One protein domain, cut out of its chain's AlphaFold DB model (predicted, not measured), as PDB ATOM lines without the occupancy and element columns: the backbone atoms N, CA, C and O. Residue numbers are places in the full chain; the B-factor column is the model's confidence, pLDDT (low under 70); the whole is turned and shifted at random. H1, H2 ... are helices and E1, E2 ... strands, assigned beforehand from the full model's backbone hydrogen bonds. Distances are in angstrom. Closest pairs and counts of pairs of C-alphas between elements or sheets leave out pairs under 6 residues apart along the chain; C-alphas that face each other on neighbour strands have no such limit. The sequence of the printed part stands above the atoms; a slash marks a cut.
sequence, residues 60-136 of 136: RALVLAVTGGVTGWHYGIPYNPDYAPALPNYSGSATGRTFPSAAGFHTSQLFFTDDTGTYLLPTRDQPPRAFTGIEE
ATOM      1  N   ARG A  60      61.874  86.521 -29.900       95.31
ATOM      2  CA  ARG A  60      62.633  87.475 -30.717       95.31
ATOM      3  C   ARG A  60      61.917  88.822 -30.792       95.31
ATOM      4  O   ARG A  60      62.544  89.853 -30.548       95.31
ATOM      5  N   ALA A  61      60.615  88.829 -31.076       93.38
ATOM      6  CA  ALA A  61      59.817  90.053 -31.118       93.38
ATOM      7  C   ALA A  61      59.829  90.793 -29.771       93.38
ATOM      8  O   ALA A  61      60.017  92.010 -29.754       93.38
ATOM      9  N   LEU A  62      59.709  90.072 -28.650       94.56
ATOM     10  CA  LEU A  62      59.791  90.650 -27.308       94.56
ATOM     11  C   LEU A  62      61.156  91.304 -27.063       94.56
ATOM     12  O   LEU A  62      61.202  92.468 -26.667       94.56
ATOM     13  N   VAL A  63      62.260  90.597 -27.336       95.19
ATOM     14  CA  VAL A  63      63.626  91.126 -27.160       95.19
ATOM     15  C   VAL A  63      63.838  92.392 -27.991       95.19
ATOM     16  O   VAL A  63      64.361  93.389 -27.485       95.19
ATOM     17  N   LEU A  64      63.408  92.388 -29.253       94.81
ATOM     18  CA  LEU A  64      63.518  93.548 -30.137       94.81
ATOM     19  C   LEU A  64      62.657  94.721 -29.652       94.81
ATOM     20  O   LEU A  64      63.133  95.860 -29.638       94.81
ATOM     21  N   ALA A  65      61.430  94.452 -29.200       91.88
ATOM     22  CA  ALA A  65      60.533  95.467 -28.659       91.88
ATOM     23  C   ALA A  65      61.118  96.130 -27.404       91.88
ATOM     24  O   ALA A  65      61.159  97.356 -27.339       91.88
ATOM     25  N   VAL A  66      61.645  95.361 -26.445       93.06
ATOM     26  CA  VAL A  66      62.225  95.938 -25.216       93.06
ATOM     27  C   VAL A  66      63.570  96.628 -25.459       93.06
ATOM     28  O   VAL A  66      63.901  97.588 -24.769       93.06
ATOM     29  N   THR A  67      64.341  96.191 -26.457       93.88
ATOM     30  CA  THR A  67      65.674  96.757 -26.739       93.88
ATOM     31  C   THR A  67      65.605  98.011 -27.607       93.88
ATOM     32  O   THR A  67      66.404  98.928 -27.436       93.88
ATOM     33  N   GLY A  68      64.678  98.055 -28.565       92.31
ATOM     34  CA  GLY A  68      64.654  99.088 -29.596       92.31
ATOM     35  C   GLY A  68      63.287  99.686 -29.894       92.31
ATOM     36  O   GLY A  68      63.221 100.525 -30.794       92.31
ATOM     37  N   GLY A  69      62.231  99.273 -29.194       90.81
ATOM     38  CA  GLY A  69      60.855  99.655 -29.485       90.81
ATOM     39  C   GLY A  69      60.525 101.119 -29.199       90.81
ATOM     40  O   GLY A  69      61.217 101.821 -28.455       90.81
ATOM     41  N   VAL A  70      59.430 101.559 -29.816       91.56
ATOM     42  CA  VAL A  70      58.790 102.856 -29.584       91.56
ATOM     43  C   VAL A  70      57.763 102.706 -28.466       91.56
ATOM     44  O   VAL A  70      56.981 101.760 -28.480       91.56
ATOM     45  N   THR A  71      57.754 103.643 -27.520       90.88
ATOM     46  CA  THR A  71      56.864 103.643 -26.343       90.88
ATOM     47  C   THR A  71      55.777 104.719 -26.398       90.88
ATOM     48  O   THR A  71      54.992 104.849 -25.466       90.88
ATOM     49  N   GLY A  72      55.709 105.481 -27.493       91.00
ATOM     50  CA  GLY A  72      54.668 106.476 -27.745       91.00
ATOM     51  C   GLY A  72      55.201 107.894 -27.781       91.00
ATOM     52  O   GLY A  72      56.230 108.140 -28.406       91.00
ATOM     53  N   TRP A  73      54.483 108.825 -27.160       90.81
ATOM     54  CA  TRP A  73      54.887 110.225 -27.060       90.81
ATOM     55  C   TRP A  73      55.779 110.426 -25.839       90.81
ATOM     56  O   TRP A  73      55.437 109.990 -24.741       90.81
ATOM     57  N   HIS A  74      56.911 111.102 -26.011       87.06
ATOM     58  CA  HIS A  74      57.667 111.605 -24.864       87.06
ATOM     59  C   HIS A  74      57.081 112.939 -24.358       87.06
ATOM     60  O   HIS A  74      56.357 113.623 -25.078       87.06
ATOM     61  N   TYR A  75      57.422 113.348 -23.135       84.62
ATOM     62  CA  TYR A  75      56.877 114.564 -22.507       84.62
ATOM     63  C   TYR A  75      57.550 115.884 -22.944       84.62
ATOM     64  O   TYR A  75      57.287 116.931 -22.355       84.62
ATOM     65  N   GLY A  76      58.408 115.858 -23.970       85.31
ATOM     66  CA  GLY A  76      59.135 117.035 -24.454       85.31
ATOM     67  C   GLY A  76      60.152 117.607 -23.455       85.31
ATOM     68  O   GLY A  76      60.467 117.004 -22.429       85.31
ATOM     69  N   ILE A  77      60.689 118.789 -23.780       85.81
ATOM     70  CA  ILE A  77      61.562 119.593 -22.907       85.81
ATOM     71  C   ILE A  77      60.807 120.902 -22.630       85.81
ATOM     72  O   ILE A  77      60.824 121.794 -23.476       85.81
ATOM     73  N   PRO A  78      60.072 121.002 -21.507       82.56
ATOM     74  CA  PRO A  78      58.929 121.915 -21.428       82.56
ATOM     75  C   PRO A  78      59.270 123.373 -21.101       82.56
ATOM     76  O   PRO A  78      58.409 124.229 -21.278       82.56
ATOM     77  N   TYR A  79      60.477 123.687 -20.618       85.94
ATOM     78  CA  TYR A  79      60.773 125.024 -20.098       85.94
ATOM     79  C   TYR A  79      62.000 125.666 -20.746       85.94
ATOM     80  O   TYR A  79      63.127 125.201 -20.572       85.94
ATOM     81  N   ASN A  80      61.760 126.776 -21.447       88.88
ATOM     82  CA  ASN A  80      62.753 127.793 -21.769       88.88
ATOM     83  C   ASN A  80      62.059 129.162 -21.918       88.88
ATOM     84  O   ASN A  80      61.240 129.303 -22.829       88.88
ATOM     85  N   PRO A  81      62.372 130.164 -21.072       91.06
ATOM     86  CA  PRO A  81      61.747 131.484 -21.153       91.06
ATOM     87  C   PRO A  81      62.003 132.200 -22.486       91.06
ATOM     88  O   PRO A  81      61.116 132.904 -22.963       91.06
ATOM     89  N   ASP A  82      63.150 131.966 -23.131       92.50
ATOM     90  CA  ASP A  82      63.522 132.632 -24.389       92.50
ATOM     91  C   ASP A  82      62.648 132.205 -25.578       92.50
ATOM     92  O   ASP A  82      62.659 132.841 -26.629       92.50
ATOM     93  N   TYR A  83      61.890 131.116 -25.426       90.19
ATOM     94  CA  TYR A  83      61.014 130.585 -26.468       90.19
ATOM     95  C   TYR A  83      59.575 131.078 -26.343       90.19
ATOM     96  O   TYR A  83      58.782 130.797 -27.239       90.19
ATOM     97  N   ALA A  84      59.210 131.807 -25.283       90.31
ATOM     98  CA  ALA A  84      57.834 132.254 -25.091       90.31
ATOM     99  C   ALA A  84      57.334 133.084 -26.298       90.31
ATOM    100  O   ALA A  84      58.029 134.007 -26.726       90.31
ATOM    101  N   PRO A  85      56.134 132.799 -26.857       91.19
ATOM    102  CA  PRO A  85      55.106 131.848 -26.401       91.19
ATOM    103  C   PRO A  85      55.169 130.445 -27.051       91.19
ATOM    104  O   PRO A  85      54.244 129.651 -26.883       91.19
ATOM    105  N   ALA A  86      56.202 130.143 -27.838       90.31
ATOM    106  CA  ALA A  86      56.367 128.868 -28.529       90.31
ATOM    107  C   ALA A  86      56.891 127.748 -27.611       90.31
ATOM    108  O   ALA A  86      57.489 127.980 -26.559       90.31
ATOM    109  N   LEU A  87      56.694 126.501 -28.048       86.12
ATOM    110  CA  LEU A  87      57.316 125.339 -27.413       86.12
ATOM    111  C   LEU A  87      58.833 125.340 -27.669       86.12
ATOM    112  O   LEU A  87      59.252 125.603 -28.801       86.12
ATOM    113  N   PRO A  88      59.663 124.983 -26.671       90.00
ATOM    114  CA  PRO A  88      61.091 124.797 -26.890       90.00
ATOM    115  C   PRO A  88      61.364 123.740 -27.971       90.00
ATOM    116  O   PRO A  88      60.898 122.604 -27.886       90.00
ATOM    117  N   ASN A  89      62.162 124.097 -28.980       87.25
ATOM    118  CA  ASN A  89      62.461 123.235 -30.134       87.25
ATOM    119  C   ASN A  89      63.664 122.295 -29.920       87.25
ATOM    120  O   ASN A  89      64.233 121.786 -30.881       87.25
ATOM    121  N   TYR A  90      64.069 122.073 -28.669       86.94
ATOM    122  CA  TYR A  90      65.239 121.258 -28.338       86.94
ATOM    123  C   TYR A  90      65.093 119.792 -28.733       86.94
ATOM    124  O   TYR A  90      66.088 119.132 -29.015       86.94
ATOM    125  N   SER A  91      63.866 119.271 -28.709       89.00
ATOM    126  CA  SER A  91      63.616 117.861 -28.993       89.00
ATOM    127  C   SER A  91      63.695 117.591 -30.495       89.00
ATOM    128  O   SER A  91      62.924 118.156 -31.264       89.00
ATOM    129  N   GLY A  92      64.591 116.696 -30.910       88.44
ATOM    130  CA  GLY A  92      64.740 116.267 -32.306       88.44
ATOM    131  C   GLY A  92      63.666 115.283 -32.784       88.44
ATOM    132  O   GLY A  92      63.572 115.010 -33.976       88.44
ATOM    133  N   SER A  93      62.861 114.747 -31.869       89.50
ATOM    134  CA  SER A  93      61.740 113.851 -32.146       89.50
ATOM    135  C   SER A  93      60.739 113.914 -31.000       89.50
ATOM    136  O   SER A  93      61.139 114.117 -29.856       89.50
ATOM    137  N   ALA A  94      59.460 113.686 -31.310       89.88
ATOM    138  CA  ALA A  94      58.396 113.503 -30.324       89.88
ATOM    139  C   ALA A  94      58.262 112.039 -29.836       89.88
ATOM    140  O   ALA A  94      57.450 111.732 -28.957       89.88
ATOM    141  N   THR A  95      59.038 111.123 -30.422       91.94
ATOM    142  CA  THR A  95      58.962 109.678 -30.188       91.94
ATOM    143  C   THR A  95      59.649 109.267 -28.882       91.94
ATOM    144  O   THR A  95      60.818 109.553 -28.636       91.94
ATOM    145  N   GLY A  96      58.934 108.533 -28.035       91.38
ATOM    146  CA  GLY A  96      59.483 107.808 -26.893       91.38
ATOM    147  C   GLY A  96      60.079 106.465 -27.319       91.38
ATOM    148  O   GLY A  96      59.542 105.789 -28.199       91.38
ATOM    149  N   ARG A  97      61.180 106.052 -26.685       91.88
ATOM    150  CA  ARG A  97      61.812 104.738 -26.887       91.88
ATOM    151  C   ARG A  97      62.015 104.031 -25.556       91.88
ATOM    152  O   ARG A  97      62.003 104.666 -24.504       91.88
ATOM    153  N   THR A  98      62.258 102.724 -25.606       92.38
ATOM    154  CA  THR A  98      62.537 101.909 -24.410       92.38
ATOM    155  C   THR A  98      63.849 102.257 -23.699       92.38
ATOM    156  O   THR A  98      64.107 101.764 -22.604       92.38
ATOM    157  N   PHE A  99      64.671 103.129 -24.287       92.19
ATOM    158  CA  PHE A  99      65.898 103.651 -23.700       92.19
ATOM    159  C   PHE A  99      66.010 105.171 -23.900       92.19
ATOM    160  O   PHE A  99      65.464 105.714 -24.868       92.19
ATOM    161  N   PRO A 100      66.726 105.881 -23.007       91.31
ATOM    162  CA  PRO A 100      66.859 107.330 -23.088       91.31
ATOM    163  C   PRO A 100      67.741 107.762 -24.263       91.31
ATOM    164  O   PRO A 100      68.694 107.085 -24.646       91.31
ATOM    165  N   SER A 101      67.463 108.945 -24.808       90.81
ATOM    166  CA  SER A 101      68.281 109.573 -25.845       90.81
ATOM    167  C   SER A 101      68.354 111.077 -25.614       90.81
ATOM    168  O   SER A 101      67.337 111.707 -25.316       90.81
ATOM    169  N   ALA A 102      69.553 111.648 -25.750       90.62
ATOM    170  CA  ALA A 102      69.772 113.079 -25.588       90.62
ATOM    171  C   ALA A 102      68.862 113.861 -26.541       90.62
ATOM    172  O   ALA A 102      68.895 113.636 -27.751       90.62
ATOM    173  N   ALA A 103      68.024 114.725 -25.963       89.94
ATOM    174  CA  ALA A 103      67.073 115.576 -26.673       89.94
ATOM    175  C   ALA A 103      66.229 114.851 -27.747       89.94
ATOM    176  O   ALA A 103      65.865 115.440 -28.756       89.94
ATOM    177  N   GLY A 104      65.935 113.557 -27.574       89.12
ATOM    178  CA  GLY A 104      65.152 112.796 -28.558       89.12
ATOM    179  C   GLY A 104      65.829 112.620 -29.926       89.12
ATOM    180  O   GLY A 104      65.148 112.333 -30.902       89.12
ATOM    181  N   PHE A 105      67.155 112.775 -30.040       90.31
ATOM    182  CA  PHE A 105      67.850 112.628 -31.330       90.31
ATOM    183  C   PHE A 105      67.889 111.193 -31.867       90.31
ATOM    184  O   PHE A 105      68.156 110.982 -33.051       90.31
ATOM    185  N   HIS A 106      67.667 110.204 -30.997       91.81
ATOM    186  CA  HIS A 106      67.649 108.780 -31.331       91.81
ATOM    187  C   HIS A 106      68.857 108.361 -32.188       91.81
ATOM    188  O   HIS A 106      68.719 107.816 -33.278       91.81
ATOM    189  N   THR A 107      70.073 108.613 -31.707       91.31
ATOM    190  CA  THR A 107      71.306 108.367 -32.479       91.31
ATOM    191  C   THR A 107      71.611 106.885 -32.728       91.31
ATOM    192  O   THR A 107      72.439 106.565 -33.577       91.31
ATOM    193  N   SER A 108      70.948 105.965 -32.023       92.06
ATOM    194  CA  SER A 108      71.180 104.520 -32.131       92.06
ATOM    195  C   SER A 108      70.152 103.819 -33.025       92.06
ATOM    196  O   SER A 108      68.940 103.959 -32.822       92.06
ATOM    197  N   GLN A 109      70.641 102.981 -33.943       92.62
ATOM    198  CA  GLN A 109      69.849 101.982 -34.668       92.62
ATOM    199  C   GLN A 109      70.154 100.574 -34.153       92.62
ATOM    200  O   GLN A 109      71.274 100.299 -33.721       92.62
ATOM    201  N   LEU A 110      69.149  99.695 -34.178       94.06
ATOM    202  CA  LEU A 110      69.291  98.317 -33.720       94.06
ATOM    203  C   LEU A 110      69.408  97.385 -34.924       94.06
ATOM    204  O   LEU A 110      68.479  97.273 -35.719       94.06
ATOM    205  N   PHE A 111      70.535  96.690 -35.003       96.12
ATOM    206  CA  PHE A 111      70.737  95.570 -35.913       96.12
ATOM    207  C   PHE A 111      70.721  94.275 -35.110       96.12
ATOM    208  O   PHE A 111      71.217  94.242 -33.981       96.12
ATOM    209  N   PHE A 112      70.174  93.211 -35.684       95.25
ATOM    210  CA  PHE A 112      70.281  91.869 -35.121       95.25
ATOM    211  C   PHE A 112      70.642  90.868 -36.213       95.25
ATOM    212  O   PHE A 112      70.430  91.115 -37.398       95.25
ATOM    213  N   THR A 113      71.209  89.741 -35.805       96.38
ATOM    214  CA  THR A 113      71.568  88.652 -36.707       96.38
ATOM    215  C   THR A 113      71.135  87.328 -36.104       96.38
ATOM    216  O   THR A 113      71.147  87.161 -34.883       96.38
ATOM    217  N   ASP A 114      70.731  86.419 -36.974       93.69
ATOM    218  CA  ASP A 114      70.486  85.017 -36.677       93.69
ATOM    219  C   ASP A 114      70.940  84.170 -37.876       93.69
ATOM    220  O   ASP A 114      71.521  84.689 -38.835       93.69
ATOM    221  N   ASP A 115      70.674  82.865 -37.832       93.06
ATOM    222  CA  ASP A 115      71.063  81.921 -38.884       93.06
ATOM    223  C   ASP A 115      70.433  82.237 -40.254       93.06
ATOM    224  O   ASP A 115      70.897  81.738 -41.279       93.06
ATOM    225  N   THR A 116      69.381  83.063 -40.290       94.44
ATOM    226  CA  THR A 116      68.685  83.452 -41.522       94.44
ATOM    227  C   THR A 116      69.188  84.764 -42.121       94.44
ATOM    228  O   THR A 116      68.931  85.026 -43.300       94.44
ATOM    229  N   GLY A 117      69.965  85.557 -41.374       96.88
ATOM    230  CA  GLY A 117      70.639  86.728 -41.924       96.88
ATOM    231  C   GLY A 117      70.946  87.839 -40.924       96.88
ATOM    232  O   GLY A 117      71.115  87.633 -39.722       96.88
ATOM    233  N   THR A 118      71.067  89.053 -41.459       97.81
ATOM    234  CA  THR A 118      71.259  90.293 -40.699       97.81
ATOM    235  C   THR A 118      70.130  91.257 -41.024       97.81
ATOM    236  O   THR A 118      69.808  91.483 -42.190       97.81
ATOM    237  N   TYR A 119      69.552  91.847 -39.986       96.69
ATOM    238  CA  TYR A 119      68.341  92.647 -40.064       96.69
ATOM    239  C   TYR A 119      68.536  93.986 -39.361       96.69
ATOM    240  O   TYR A 119      69.214  94.079 -38.338       96.69
ATOM    241  N   LEU A 120      67.886  95.016 -39.895       95.62
ATOM    242  CA  LEU A 120      67.739  96.322 -39.265       95.62
ATOM    243  C   LEU A 120      66.326  96.432 -38.687       95.62
ATOM    244  O   LEU A 120      65.356  96.164 -39.394       95.62
ATOM    245  N   LEU A 121      66.207  96.876 -37.436       92.69
ATOM    246  CA  LEU A 121      64.945  97.322 -36.852       92.69
ATOM    247  C   LEU A 121      64.824  98.853 -37.024       92.69
ATOM    248  O   LEU A 121      65.466  99.602 -36.279       92.69
ATOM    249  N   PRO A 122      64.015  99.353 -37.980       90.88
ATOM    250  CA  PRO A 122      63.991 100.767 -38.359       90.88
ATOM    251  C   PRO A 122      63.084 101.610 -37.442       90.88
ATOM    252  O   PRO A 122      62.221 102.348 -37.908       90.88
ATOM    253  N   THR A 123      63.254 101.507 -36.122       90.50
ATOM    254  CA  THR A 123      62.411 102.217 -35.134       90.50
ATOM    255  C   THR A 123      62.889 103.631 -34.806       90.50
ATOM    256  O   THR A 123      62.176 104.368 -34.130       90.50
ATOM    257  N   ARG A 124      64.082 104.032 -35.266       88.88
ATOM    258  CA  ARG A 124      64.675 105.353 -34.986       88.88
ATOM    259  C   ARG A 124      63.748 106.505 -35.375       88.88
ATOM    260  O   ARG A 124      63.489 107.379 -34.557       88.88
ATOM    261  N   ASP A 125      63.309 106.487 -36.628       88.62
ATOM    262  CA  ASP A 125      62.558 107.570 -37.267       88.62
ATOM    263  C   ASP A 125      61.056 107.238 -37.329       88.62
ATOM    264  O   ASP A 125      60.290 107.828 -38.091       88.62
ATOM    265  N   GLN A 126      60.620 106.252 -36.542       89.81
ATOM    266  CA  GLN A 126      59.224 105.862 -36.481       89.81
ATOM    267  C   GLN A 126      58.418 106.955 -35.757       89.81
ATOM    268  O   GLN A 126      58.804 107.367 -34.657       89.81
ATOM    269  N   PRO A 127      57.290 107.420 -36.330       88.62
ATOM    270  CA  PRO A 127      56.464 108.434 -35.687       88.62
ATOM    271  C   PRO A 127      55.854 107.896 -34.385       88.62
ATOM    272  O   PRO A 127      55.546 106.696 -34.308       88.62
ATOM    273  N   PRO A 128      55.638 108.764 -33.379       88.12
ATOM    274  CA  PRO A 128      54.981 108.361 -32.146       88.12
ATOM    275  C   PRO A 128      53.560 107.884 -32.449       88.12
ATOM    276  O   PRO A 128      52.892 108.354 -33.374       88.12
ATOM    277  N   ARG A 129      53.089 106.926 -31.657       83.50
ATOM    278  CA  ARG A 129      51.724 106.396 -31.726       83.50
ATOM    279  C   ARG A 129      51.143 106.364 -30.321       83.50
ATOM    280  O   ARG A 129      51.892 106.349 -29.347       83.50
ATOM    281  N   ALA A 130      49.819 106.374 -30.215       79.06
ATOM    282  CA  ALA A 130      49.177 106.079 -28.943       79.06
ATOM    283  C   ALA A 130      49.458 104.613 -28.585       79.06
ATOM    284  O   ALA A 130      49.215 103.726 -29.401       79.06
ATOM    285  N   PHE A 131      49.983 104.384 -27.386       69.31
ATOM    286  CA  PHE A 131      50.106 103.061 -26.790       69.31
ATOM    287  C   PHE A 131      49.288 103.076 -25.502       69.31
ATOM    288  O   PHE A 131      49.488 103.953 -24.662       69.31
ATOM    289  N   THR A 132      48.383 102.113 -25.345       59.56
ATOM    290  CA  THR A 132      48.123 101.565 -24.013       59.56
ATOM    291  C   THR A 132      49.421 100.864 -23.608       59.56
ATOM    292  O   THR A 132      50.157 100.392 -24.483       59.56
ATOM    293  N   GLY A 133      49.829 100.930 -22.340       56.00
ATOM    294  CA  GLY A 133      51.124 100.365 -21.933       56.00
ATOM    295  C   GLY A 133      51.277  98.911 -22.409       56.00
ATOM    296  O   GLY A 133      50.291  98.252 -22.702       56.00
ATOM    297  N   ILE A 134      52.493  98.348 -22.430       54.56
ATOM    298  CA  ILE A 134      52.692  96.908 -22.752       54.56
ATOM    299  C   ILE A 134      51.808  95.991 -21.871       54.56
ATOM    300  O   ILE A 134      51.575  94.822 -22.186       54.56
ATOM    301  N   GLU A 135      51.328  96.523 -20.748       49.56
ATOM    302  CA  GLU A 135      50.503  95.844 -19.771       49.56
ATOM    303  C   GLU A 135      48.982  95.936 -20.001       49.56
ATOM    304  O   GLU A 135      48.254  95.132 -19.409       49.56
ATOM    305  N   GLU A 136      48.511  96.842 -20.856       46.72
ATOM    306  CA  GLU A 136      47.090  97.089 -21.156       46.72
ATOM    307  C   GLU A 136      46.729  96.672 -22.585       46.72
ATOM    308  O   GLU A 136      45.846  95.795 -22.719       46.72
TER     309      GLU A 136
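What this domain is: This is residues 60 to 136 of the 136 residues of an uncharacterized protein of Mycobacterium xenopi (UniProt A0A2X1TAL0). What is the shape? With little regular structure, this is a loose, long run of loops: short helix H1 lies near hairpin E3 E4 towards one end, small hairpin E1 E2 is in the middle, and residues 81 to 86 stick out at the other end. What is printed? 77 residues, under half in named elements, in order H1, E1, E2, E3, E4; the class is mixed, both sheets antiparallel, radius of gyration 15.1 A, spans 54 by 29 by 16 A.

How they stand to each other: What is near H1? H1, residues 60 to 68, has every O i to N i+4 pair within hydrogen-bond range; its closest C-alpha to E3, residues 110 to 114, is Gly 68, 6.3 A from Leu 110. How do strands pair? E1, residues 70 to 73, and E2, residues 95 to 97, form an antiparallel hairpin at 139 degrees, N 71 to O 96 2.9 A. E3 and E4, residues 117 to 121, form another at 156 degrees, N 119 to O 112 2.8 A; E1 and E3 are apart.

Where its parts are: Where does H1 begin? C-alpha 60 is at (62.633, 87.475, -30.717); H1 is 11.8 A long. Where does E4 end? C-alpha 121 is at (64.945, 97.322, -36.852); E3 is 13.7 A, E4 13.1 A.

The domain as a whole: How far does it reach? The farthest C-alphas, Pro 85 and Asp 115, are 53.9 A apart; links E1 to E2 and E2 to E3 are long. Is it whole? The printed part has no cut; residues 131 to 136 have pLDDT under 70.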